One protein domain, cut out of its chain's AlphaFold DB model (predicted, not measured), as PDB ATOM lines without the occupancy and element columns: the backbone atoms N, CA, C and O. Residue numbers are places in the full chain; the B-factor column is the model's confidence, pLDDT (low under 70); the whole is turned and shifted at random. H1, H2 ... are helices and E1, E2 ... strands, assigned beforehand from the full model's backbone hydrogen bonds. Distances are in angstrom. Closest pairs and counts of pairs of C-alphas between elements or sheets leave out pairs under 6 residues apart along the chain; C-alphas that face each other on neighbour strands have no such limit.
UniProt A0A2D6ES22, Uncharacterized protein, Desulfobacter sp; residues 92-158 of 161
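AT A GLANCE: This is residues 92 to 158 of the 161 residues of an uncharacterized protein of Desulfobacter sp (UniProt A0A2D6ES22). A long hairpin, E2 and E3, with short E1 beside E3, forms a sheet that curls round helix H1 on one face, in two layers; short H2 follows E3 at one end. The 67 printed residues hold E1, H1, E2, E3, H2, class mixed; the antiparallel order is E1, E3, E2. It is only just compact, close to loose (radius of gyration of the C-alphas 12.9 A), spanning 41 by 20 by 17 A.

IN THESE COORDINATES: E1 is residues 96 to 99, from C-alpha 96 at (-14.210, -22.321, 36.128). H1 is 103 to 115, 19.0 A; E2 125 to 132, 22.4 A; E3 141 to 150, 28.4 A; H2 151 to 158, ending at C-alpha 158 (-29.009, -25.065, 61.419).

HOW THE PARTS SIT: N 96 and O 144 of E1 and E3 are 2.9 A apart; N 128 and O 147 of E2 and E3, 2.9 A, both within hydrogen-bond range. E1, H1, E2 form a split strand-helix-strand unit, two same-way strands joined through a helix with E3 between them, its crossover right-handed. H1's closest C-alphas to E3 are Ala 114 and Pro 146, 7.2 A. H2 only grazes the sheet. O i to N i+4 pairs are within range throughout H2, and 7 of 9 in H1.

THE WHOLE: The printed part has no cut and no long link; residues 133 to 137 have pLDDT under 70.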
ATOM      1  N   ILE A  92     -15.639 -24.308  49.498       89.00
ATOM      2  CA  ILE A  92     -14.735 -24.182  48.352       89.00
ATOM      3  C   ILE A  92     -15.405 -23.318  47.299       89.00
ATOM      4  O   ILE A  92     -16.557 -23.540  46.941       89.00
ATOM      5  N   VAL A  93     -14.661 -22.330  46.807       90.56
ATOM      6  CA  VAL A  93     -15.105 -21.379  45.789       90.56
ATOM      7  C   VAL A  93     -14.040 -21.337  44.707       90.56
ATOM      8  O   VAL A  93     -12.928 -20.866  44.951       90.56
ATOM      9  N   LYS A  94     -14.360 -21.821  43.506       87.75
ATOM     10  CA  LYS A  94     -13.394 -21.862  42.404       87.75
ATOM     11  C   LYS A  94     -14.039 -21.413  41.110       87.75
ATOM     12  O   LYS A  94     -15.011 -22.004  40.672       87.75
ATOM     13  N   LYS A  95     -13.488 -20.383  40.470       88.50
ATOM     14  CA  LYS A  95     -13.955 -19.960  39.146       88.50
ATOM     15  C   LYS A  95     -13.518 -20.988  38.100       88.50
ATOM     16  O   LYS A  95     -12.332 -21.313  38.032       88.50
ATOM     17  N   ILE A  96     -14.454 -21.446  37.279       87.19
ATOM     18  CA  ILE A  96     -14.210 -22.321  36.128       87.19
ATOM     19  C   ILE A  96     -14.757 -21.670  34.855       87.19
ATOM     20  O   ILE A  96     -15.675 -20.848  34.909       87.19
ATOM     21  N   ASN A  97     -14.183 -22.025  33.709       87.88
ATOM     22  CA  ASN A  97     -14.710 -21.655  32.400       87.88
ATOM     23  C   ASN A  97     -15.190 -22.927  31.718       87.88
ATOM     24  O   ASN A  97     -14.425 -23.882  31.609       87.88
ATOM     25  N   ILE A  98     -16.435 -22.923  31.262       87.75
ATOM     26  CA  ILE A  98     -17.044 -24.053  30.561       87.75
ATOM     27  C   ILE A  98     -17.647 -23.575  29.246       87.75
ATOM     28  O   ILE A  98     -17.816 -22.369  29.035       87.75
ATOM     29  N   GLN A  99     -17.958 -24.513  28.356       89.06
ATOM     30  CA  GLN A  99     -18.649 -24.175  27.116       89.06
ATOM     31  C   GLN A  99     -20.018 -23.572  27.415       89.06
ATOM     32  O   GLN A  99     -20.717 -23.997  28.336       89.06
ATOM     33  N   ARG A 100     -20.396 -22.562  26.635       86.94
ATOM     34  CA  ARG A 100     -21.701 -21.924  26.750       86.94
ATOM     35  C   ARG A 100     -22.789 -22.942  26.423       86.94
ATOM     36  O   ARG A 100     -22.783 -23.551  25.358       86.94
ATOM     37  N   MET A 101     -23.748 -23.075  27.330       88.19
ATOM     38  CA  MET A 101     -24.883 -23.980  27.185       88.19
ATOM     39  C   MET A 101     -26.143 -23.411  27.852       88.19
ATOM     40  O   MET A 101     -26.039 -22.497  28.676       88.19
ATOM     41  N   PRO A 102     -27.332 -23.920  27.496       85.31
ATOM     42  CA  PRO A 102     -28.584 -23.610  28.186       85.31
ATOM     43  C   PRO A 102     -28.550 -23.916  29.703       85.31
ATOM     44  O   PRO A 102     -27.877 -24.848  30.141       85.31
ATOM     45  N   GLU A 103     -29.286 -23.138  30.515       80.12
ATOM     46  CA  GLU A 103     -29.292 -23.239  31.996       80.12
ATOM     47  C   GLU A 103     -29.743 -24.623  32.505       80.12
ATOM     48  O   GLU A 103     -29.295 -25.067  33.558       80.12
ATOM     49  N   ASP A 104     -30.599 -25.323  31.761       84.12
ATOM     50  CA  ASP A 104     -31.078 -26.673  32.078       84.12
ATOM     51  C   ASP A 104     -29.981 -27.744  31.979       84.12
ATOM     52  O   ASP A 104     -29.969 -28.663  32.792       84.12
ATOM     53  N   GLN A 105     -29.026 -27.598  31.056       87.25
ATOM     54  CA  GLN A 105     -27.877 -28.514  30.910       87.25
ATOM     55  C   GLN A 105     -26.713 -28.152  31.838       87.25
ATOM     56  O   GLN A 105     -25.842 -28.966  32.160       87.25
ATOM     57  N   LEU A 106     -26.695 -26.897  32.273       86.50
ATOM     58  CA  LEU A 106     -25.608 -26.326  33.039       86.50
ATOM     59  C   LEU A 106     -25.463 -26.970  34.421       86.50
ATOM     60  O   LEU A 106     -24.346 -27.174  34.883       86.50
ATOM     61  N   GLN A 107     -26.578 -27.291  35.081       84.38
ATOM     62  CA  GLN A 107     -26.554 -27.833  36.440       84.38
ATOM     63  C   GLN A 107     -25.848 -29.198  36.501       84.38
ATOM     64  O   GLN A 107     -24.995 -29.396  37.364       84.38
ATOM     65  N   GLU A 108     -26.163 -30.107  35.576       86.75
ATOM     66  CA  GLU A 108     -25.514 -31.423  35.489       86.75
ATOM     67  C   GLU A 108     -24.034 -31.289  35.123       86.75
ATOM     68  O   GLU A 108     -23.177 -31.906  35.754       86.75
ATOM     69  N   THR A 109     -23.718 -30.412  34.164       89.56
ATOM     70  CA  THR A 109     -22.332 -30.159  33.752       89.56
ATOM     71  C   THR A 109     -21.495 -29.601  34.901       89.56
ATOM     72  O   THR A 109     -20.387 -30.068  35.141       89.56
ATOM     73  N   ILE A 110     -22.016 -28.620  35.645       87.56
ATOM     74  CA  ILE A 110     -21.318 -28.047  36.802       87.56
ATOM     75  C   ILE A 110     -21.101 -29.102  37.878       87.56
ATOM     76  O   ILE A 110     -20.033 -29.115  38.478       87.56
ATOM     77  N   HIS A 111     -22.084 -29.968  38.127       85.81
ATOM     78  CA  HIS A 111     -21.937 -31.041  39.104       85.81
ATOM     79  C   HIS A 111     -20.779 -31.974  38.733       85.81
ATOM     80  O   HIS A 111     -19.901 -32.216  39.556       85.81
ATOM     81  N   PHE A 112     -20.728 -32.413  37.473       87.12
ATOM     82  CA  PHE A 112     -19.661 -33.273  36.962       87.12
ATOM     83  C   PHE A 112     -18.281 -32.593  36.990       87.12
ATOM     84  O   PHE A 112     -17.301 -33.170  37.453       87.12
ATOM     85  N   GLU A 113     -18.192 -31.338  36.543       85.25
ATOM     86  CA  GLU A 113     -16.944 -30.565  36.579       85.25
ATOM     87  C   GLU A 113     -16.474 -30.311  38.021       85.25
ATOM     88  O   GLU A 113     -15.277 -30.350  38.306       85.25
ATOM     89  N   ALA A 114     -17.402 -30.067  38.952       82.38
ATOM     90  CA  ALA A 114     -17.092 -29.789  40.350       82.38
ATOM     91  C   ALA A 114     -16.483 -30.997  41.080       82.38
ATOM     92  O   ALA A 114     -15.618 -30.787  41.932       82.38
ATOM     93  N   GLU A 115     -16.845 -32.236  40.716       85.38
ATOM     94  CA  GLU A 115     -16.240 -33.461  41.273       85.38
ATOM     95  C   GLU A 115     -14.713 -33.486  41.124       85.38
ATOM     96  O   GLU A 115     -14.007 -33.978  41.998       85.38
ATOM     97  N   GLN A 116     -14.174 -32.893  40.054       84.56
ATOM     98  CA  GLN A 116     -12.727 -32.844  39.813       84.56
ATOM     99  C   GLN A 116     -11.991 -31.863  40.744       84.56
ATOM    100  O   GLN A 116     -10.761 -31.866  40.819       84.56
ATOM    101  N   TYR A 117     -12.723 -30.977  41.424       80.12
ATOM    102  CA  TYR A 117     -12.155 -29.883  42.212       80.12
ATOM    103  C   TYR A 117     -12.493 -29.945  43.699       80.12
ATOM    104  O   TYR A 117     -11.847 -29.250  44.488       80.12
ATOM    105  N   ILE A 118     -13.489 -30.739  44.083       82.62
ATOM    106  CA  ILE A 118     -13.924 -30.890  45.467       82.62
ATOM    107  C   ILE A 118     -13.152 -32.074  46.080       82.62
ATOM    108  O   ILE A 118     -13.284 -33.196  45.611       82.62
ATOM    109  N   PRO A 119     -12.345 -31.864  47.136       82.00
ATOM    110  CA  PRO A 119     -11.557 -32.906  47.797       82.00
ATOM    111  C   PRO A 119     -12.401 -33.772  48.755       82.00
ATOM    112  O   PRO A 119     -11.864 -34.388  49.674       82.00
ATOM    113  N   PHE A 120     -13.721 -33.773  48.581       82.12
ATOM    114  CA  PHE A 120     -14.712 -34.474  49.394       82.12
ATOM    115  C   PHE A 120     -15.662 -35.227  48.466       82.12
ATOM    116  O   PHE A 120     -15.718 -34.933  47.272       82.12
ATOM    117  N   ASP A 121     -16.436 -36.160  49.016       87.62
ATOM    118  CA  ASP A 121     -17.518 -36.775  48.257       87.62
ATOM    119  C   ASP A 121     -18.536 -35.698  47.851       87.62
ATOM    120  O   ASP A 121     -18.978 -34.889  48.675       87.62
ATOM    121  N   ILE A 122     -18.898 -35.670  46.567       85.56
ATOM    122  CA  ILE A 122     -19.879 -34.724  46.033       85.56
ATOM    123  C   ILE A 122     -21.262 -34.914  46.678       85.56
ATOM    124  O   ILE A 122     -22.031 -33.960  46.785       85.56
ATOM    125  N   ASN A 123     -21.557 -36.119  47.175       88.94
ATOM    126  CA  ASN A 123     -22.796 -36.432  47.884       88.94
ATOM    127  C   ASN A 123     -22.848 -35.828  49.298       88.94
ATOM    128  O   ASN A 123     -23.943 -35.642  49.828       88.94
ATOM    129  N   ASP A 124     -21.698 -35.472  49.880       90.62
ATOM    130  CA  ASP A 124     -21.578 -34.899  51.230       90.62
ATOM    131  C   ASP A 124     -21.505 -33.361  51.218       90.62
ATOM    132  O   ASP A 124     -21.270 -32.716  52.250       90.62
ATOM    133  N   VAL A 125     -21.702 -32.735  50.056       90.19
ATOM    134  CA  VAL A 125     -21.663 -31.279  49.904       90.19
ATOM    135  C   VAL A 125     -22.953 -30.739  49.301       90.19
ATOM    136  O   VAL A 125     -23.632 -31.381  48.507       90.19
ATOM    137  N   ASN A 126     -23.282 -29.505  49.662       91.12
ATOM    138  CA  ASN A 126     -24.252 -28.709  48.932       91.12
ATOM    139  C   ASN A 126     -23.504 -27.896  47.886       91.12
ATOM    140  O   ASN A 126     -22.615 -27.116  48.236       91.12
ATOM    141  N   LEU A 127     -23.895 -28.058  46.625       89.06
ATOM    142  CA  LEU A 127     -23.342 -27.325  45.496       89.06
ATOM    143  C   LEU A 127     -24.321 -26.243  45.036       89.06
ATOM    144  O   LEU A 127     -25.503 -26.502  44.809       89.06
ATOM    145  N   ASP A 128     -23.812 -25.031  44.876       89.56
ATOM    146  CA  ASP A 128     -24.501 -23.912  44.242       89.56
ATOM    147  C   ASP A 128     -23.546 -23.234  43.258       89.56
ATOM    148  O   ASP A 128     -22.337 -23.472  43.286       89.56
ATOM    149  N   PHE A 129     -24.056 -22.389  42.370       88.00
ATOM    150  CA  PHE A 129     -23.204 -21.702  41.409       88.00
ATOM    151  C   PHE A 129     -23.750 -20.346  40.983       88.00
ATOM    152  O   PHE A 129     -24.954 -20.101  40.919       88.00
ATOM    153  N   GLN A 130     -22.823 -19.462  40.621       89.50
ATOM    154  CA  GLN A 130     -23.132 -18.189  39.983       89.50
ATOM    155  C   GLN A 130     -22.570 -18.168  38.563       89.50
ATOM    156  O   GLN A 130     -21.380 -18.402  38.353       89.50
ATOM    157  N   ILE A 131     -23.424 -17.839  37.597       87.19
ATOM    158  CA  ILE A 131     -23.034 -17.632  36.200       87.19
ATOM    159  C   ILE A 131     -22.547 -16.195  36.007       87.19
ATOM    160  O   ILE A 131     -23.168 -15.248  36.501       87.19
ATOM    161  N   PHE A 132     -21.477 -16.043  35.234       84.62
ATOM    162  CA  PHE A 132     -20.972 -14.789  34.689       84.62
ATOM    163  C   PHE A 132     -20.957 -14.901  33.158       84.62
ATOM    164  O   PHE A 132     -20.239 -15.721  32.586       84.62
ATOM    165  N   GLU A 133     -21.771 -14.088  32.481       69.62
ATOM    166  CA  GLU A 133     -22.046 -14.243  31.043       69.62
ATOM    167  C   GLU A 133     -20.859 -13.932  30.115       69.62
ATOM    168  O   GLU A 133     -20.912 -14.291  28.939       69.62
ATOM    169  N   GLN A 134     -19.792 -13.301  30.613       65.12
ATOM    170  CA  GLN A 134     -18.609 -12.946  29.825       65.12
ATOM    171  C   GLN A 134     -17.380 -13.728  30.293       65.12
ATOM    172  O   GLN A 134     -16.830 -13.470  31.364       65.12
ATOM    173  N   SER A 135     -16.919 -14.655  29.453       62.16
ATOM    174  CA  SER A 135     -15.498 -14.983  29.399       62.16
ATOM    175  C   SER A 135     -14.834 -13.914  28.530       62.16
ATOM    176  O   SER A 135     -15.099 -13.847  27.332       62.16
ATOM    177  N   GLU A 136     -13.996 -13.058  29.123       62.97
ATOM    178  CA  GLU A 136     -13.281 -11.984  28.402       62.97
ATOM    179  C   GLU A 136     -12.404 -12.519  27.257       62.97
ATOM    180  O   GLU A 136     -12.073 -11.790  26.327       62.97
ATOM    181  N   ASN A 137     -12.061 -13.810  27.306       68.69
ATOM    182  CA  ASN A 137     -11.083 -14.432  26.423       68.69
ATOM    183  C   ASN A 137     -11.705 -15.309  25.323       68.69
ATOM    184  O   ASN A 137     -11.015 -15.621  24.356       68.69
ATOM    185  N   ASN A 138     -12.966 -15.748  25.460       79.06
ATOM    186  CA  ASN A 138     -13.611 -16.627  24.478       79.06
ATOM    187  C   ASN A 138     -15.153 -16.490  24.498       79.06
ATOM    188  O   ASN A 138     -15.769 -16.893  25.486       79.06
ATOM    189  N   PRO A 139     -15.791 -15.993  23.415       79.62
ATOM    190  CA  PRO A 139     -17.250 -15.845  23.314       79.62
ATOM    191  C   PRO A 139     -18.045 -17.149  23.487       79.62
ATOM    192  O   PRO A 139     -19.178 -17.123  23.985       79.62
ATOM    193  N   ASP A 140     -17.440 -18.281  23.121       86.12
ATOM    194  CA  ASP A 140     -18.055 -19.609  23.201       86.12
ATOM    195  C   ASP A 140     -18.011 -20.187  24.620       86.12
ATOM    196  O   ASP A 140     -18.650 -21.197  24.904       86.12
ATOM    197  N   GLN A 141     -17.300 -19.528  25.538       86.69
ATOM    198  CA  GLN A 141     -17.224 -19.922  26.936       86.69
ATOM    199  C   GLN A 141     -18.043 -18.999  27.832       86.69
ATOM    200  O   GLN A 141     -18.239 -17.807  27.576       86.69
ATOM    201  N   MET A 142     -18.479 -19.563  28.948       87.31
ATOM    202  CA  MET A 142     -19.067 -18.836  30.062       87.31
ATOM    203  C   MET A 142     -18.246 -19.080  31.323       87.31
ATOM    204  O   MET A 142     -17.735 -20.178  31.558       87.31
ATOM    205  N   SER A 143     -18.114 -18.040  32.140       88.25
ATOM    206  CA  SER A 143     -17.475 -18.151  33.443       88.25
ATOM    207  C   SER A 143     -18.517 -18.551  34.477       88.25
ATOM    208  O   SER A 143     -19.589 -17.958  34.562       88.25
ATOM    209  N   VAL A 144     -18.186 -19.524  35.312       88.69
ATOM    210  CA  VAL A 144     -19.045 -19.977  36.405       88.69
ATOM    211  C   VAL A 144     -18.230 -19.986  37.689       88.69
ATOM    212  O   VAL A 144     -17.031 -20.260  37.683       88.69
ATOM    213  N   LEU A 145     -18.879 -19.674  38.804       90.31
ATOM    214  CA  LEU A 145     -18.318 -19.801  40.140       90.31
ATOM    215  C   LEU A 145     -19.137 -20.816  40.936       90.31
ATOM    216  O   LEU A 145     -20.078 -20.417  41.627       90.31
ATOM    217  N   PRO A 146     -18.819 -22.116  40.815       89.94
ATOM    218  CA  PRO A 146     -19.319 -23.119  41.731       89.94
ATOM    219  C   PRO A 146     -18.823 -22.847  43.148       89.94
ATOM    220  O   PRO A 146     -17.673 -22.442  43.370       89.94
ATOM    221  N   VAL A 147     -19.719 -23.085  44.095       91.12
ATOM    222  CA  VAL A 147     -19.474 -23.029  45.527       91.12
ATOM    223  C   VAL A 147     -20.011 -24.298  46.151       91.12
ATOM    224  O   VAL A 147     -21.204 -24.577  46.059       91.12
ATOM    225  N   SER A 148     -19.132 -25.049  46.798       91.56
ATOM    226  CA  SER A 148     -19.502 -26.246  47.544       91.56
ATOM    227  C   SER A 148     -19.288 -26.022  49.030       91.56
ATOM    228  O   SER A 148     -18.234 -25.522  49.427       91.56
ATOM    229  N   ALA A 149     -20.246 -26.439  49.849       91.88
ATOM    230  CA  ALA A 149     -20.133 -26.420  51.300       91.88
ATOM    231  C   ALA A 149     -20.479 -27.791  51.883       91.88
ATOM    232  O   ALA A 149     -21.478 -28.380  51.477       91.88
ATOM    233  N   LYS A 150     -19.690 -28.294  52.839       91.44
ATOM    234  CA  LYS A 150     -19.986 -29.573  53.508       91.44
ATOM    235  C   LYS A 150     -21.370 -29.540  54.161       91.44
ATOM    236  O   LYS A 150     -21.684 -28.598  54.893       91.44
ATOM    237  N   GLN A 151     -22.165 -30.585  53.946       91.75
ATOM    238  CA  GLN A 151     -23.488 -30.732  54.558       91.75
ATOM    239  C   GLN A 151     -23.411 -30.707  56.084       91.75
ATOM    240  O   GLN A 151     -24.200 -30.019  56.725       91.75
ATOM    241  N   GLU A 152     -22.413 -31.379  56.662       90.31
ATOM    242  CA  GLU A 152     -22.158 -31.389  58.106       90.31
ATOM    243  C   GLU A 152     -22.018 -29.972  58.683       90.31
ATOM    244  O   GLU A 152     -22.663 -29.638  59.677       90.31
ATOM    245  N   MET A 153     -21.251 -29.100  58.015       88.94
ATOM    246  CA  MET A 153     -21.132 -27.699  58.423       88.94
ATOM    247  C   MET A 153     -22.497 -27.011  58.373       88.94
ATOM    248  O   MET A 153     -22.884 -26.363  59.338       88.94
ATOM    249  N   ILE A 154     -23.236 -27.136  57.272       90.31
ATOM    250  CA  ILE A 154     -24.550 -26.490  57.139       90.31
ATOM    251  C   ILE A 154     -25.487 -26.936  58.267       90.31
ATOM    252  O   ILE A 154     -26.115 -26.090  58.901       90.31
ATOM    253  N   ASN A 155     -25.526 -28.236  58.553       90.94
ATOM    254  CA  ASN A 155     -26.353 -28.802  59.614       90.94
ATOM    255  C   ASN A 155     -25.956 -28.253  60.989       90.94
ATOM    256  O   ASN A 155     -26.827 -27.808  61.725       90.94
ATOM    257  N   SER A 156     -24.654 -28.135  61.282       90.44
ATOM    258  CA  SER A 156     -24.186 -27.554  62.551       90.44
ATOM    259  C   SER A 156     -24.681 -26.118  62.778       90.44
ATOM    260  O   SER A 156     -25.000 -25.735  63.900       90.44
ATOM    261  N   TYR A 157     -24.802 -25.322  61.709       90.75
ATOM    262  CA  TYR A 157     -25.337 -23.961  61.773       90.75
ATOM    263  C   TYR A 157     -26.866 -23.913  61.842       90.75
ATOM    264  O   TYR A 157     -27.408 -22.969  62.415       90.75
ATOM    265  N   ILE A 158     -27.558 -24.900  61.267       90.12
ATOM    266  CA  ILE A 158     -29.009 -25.065  61.419       90.12
ATOM    267  C   ILE A 158     -29.342 -25.430  62.869       90.12
ATOM    268  O   ILE A 158     -30.285 -24.876  63.421       90.12
TER     269      ILE A 158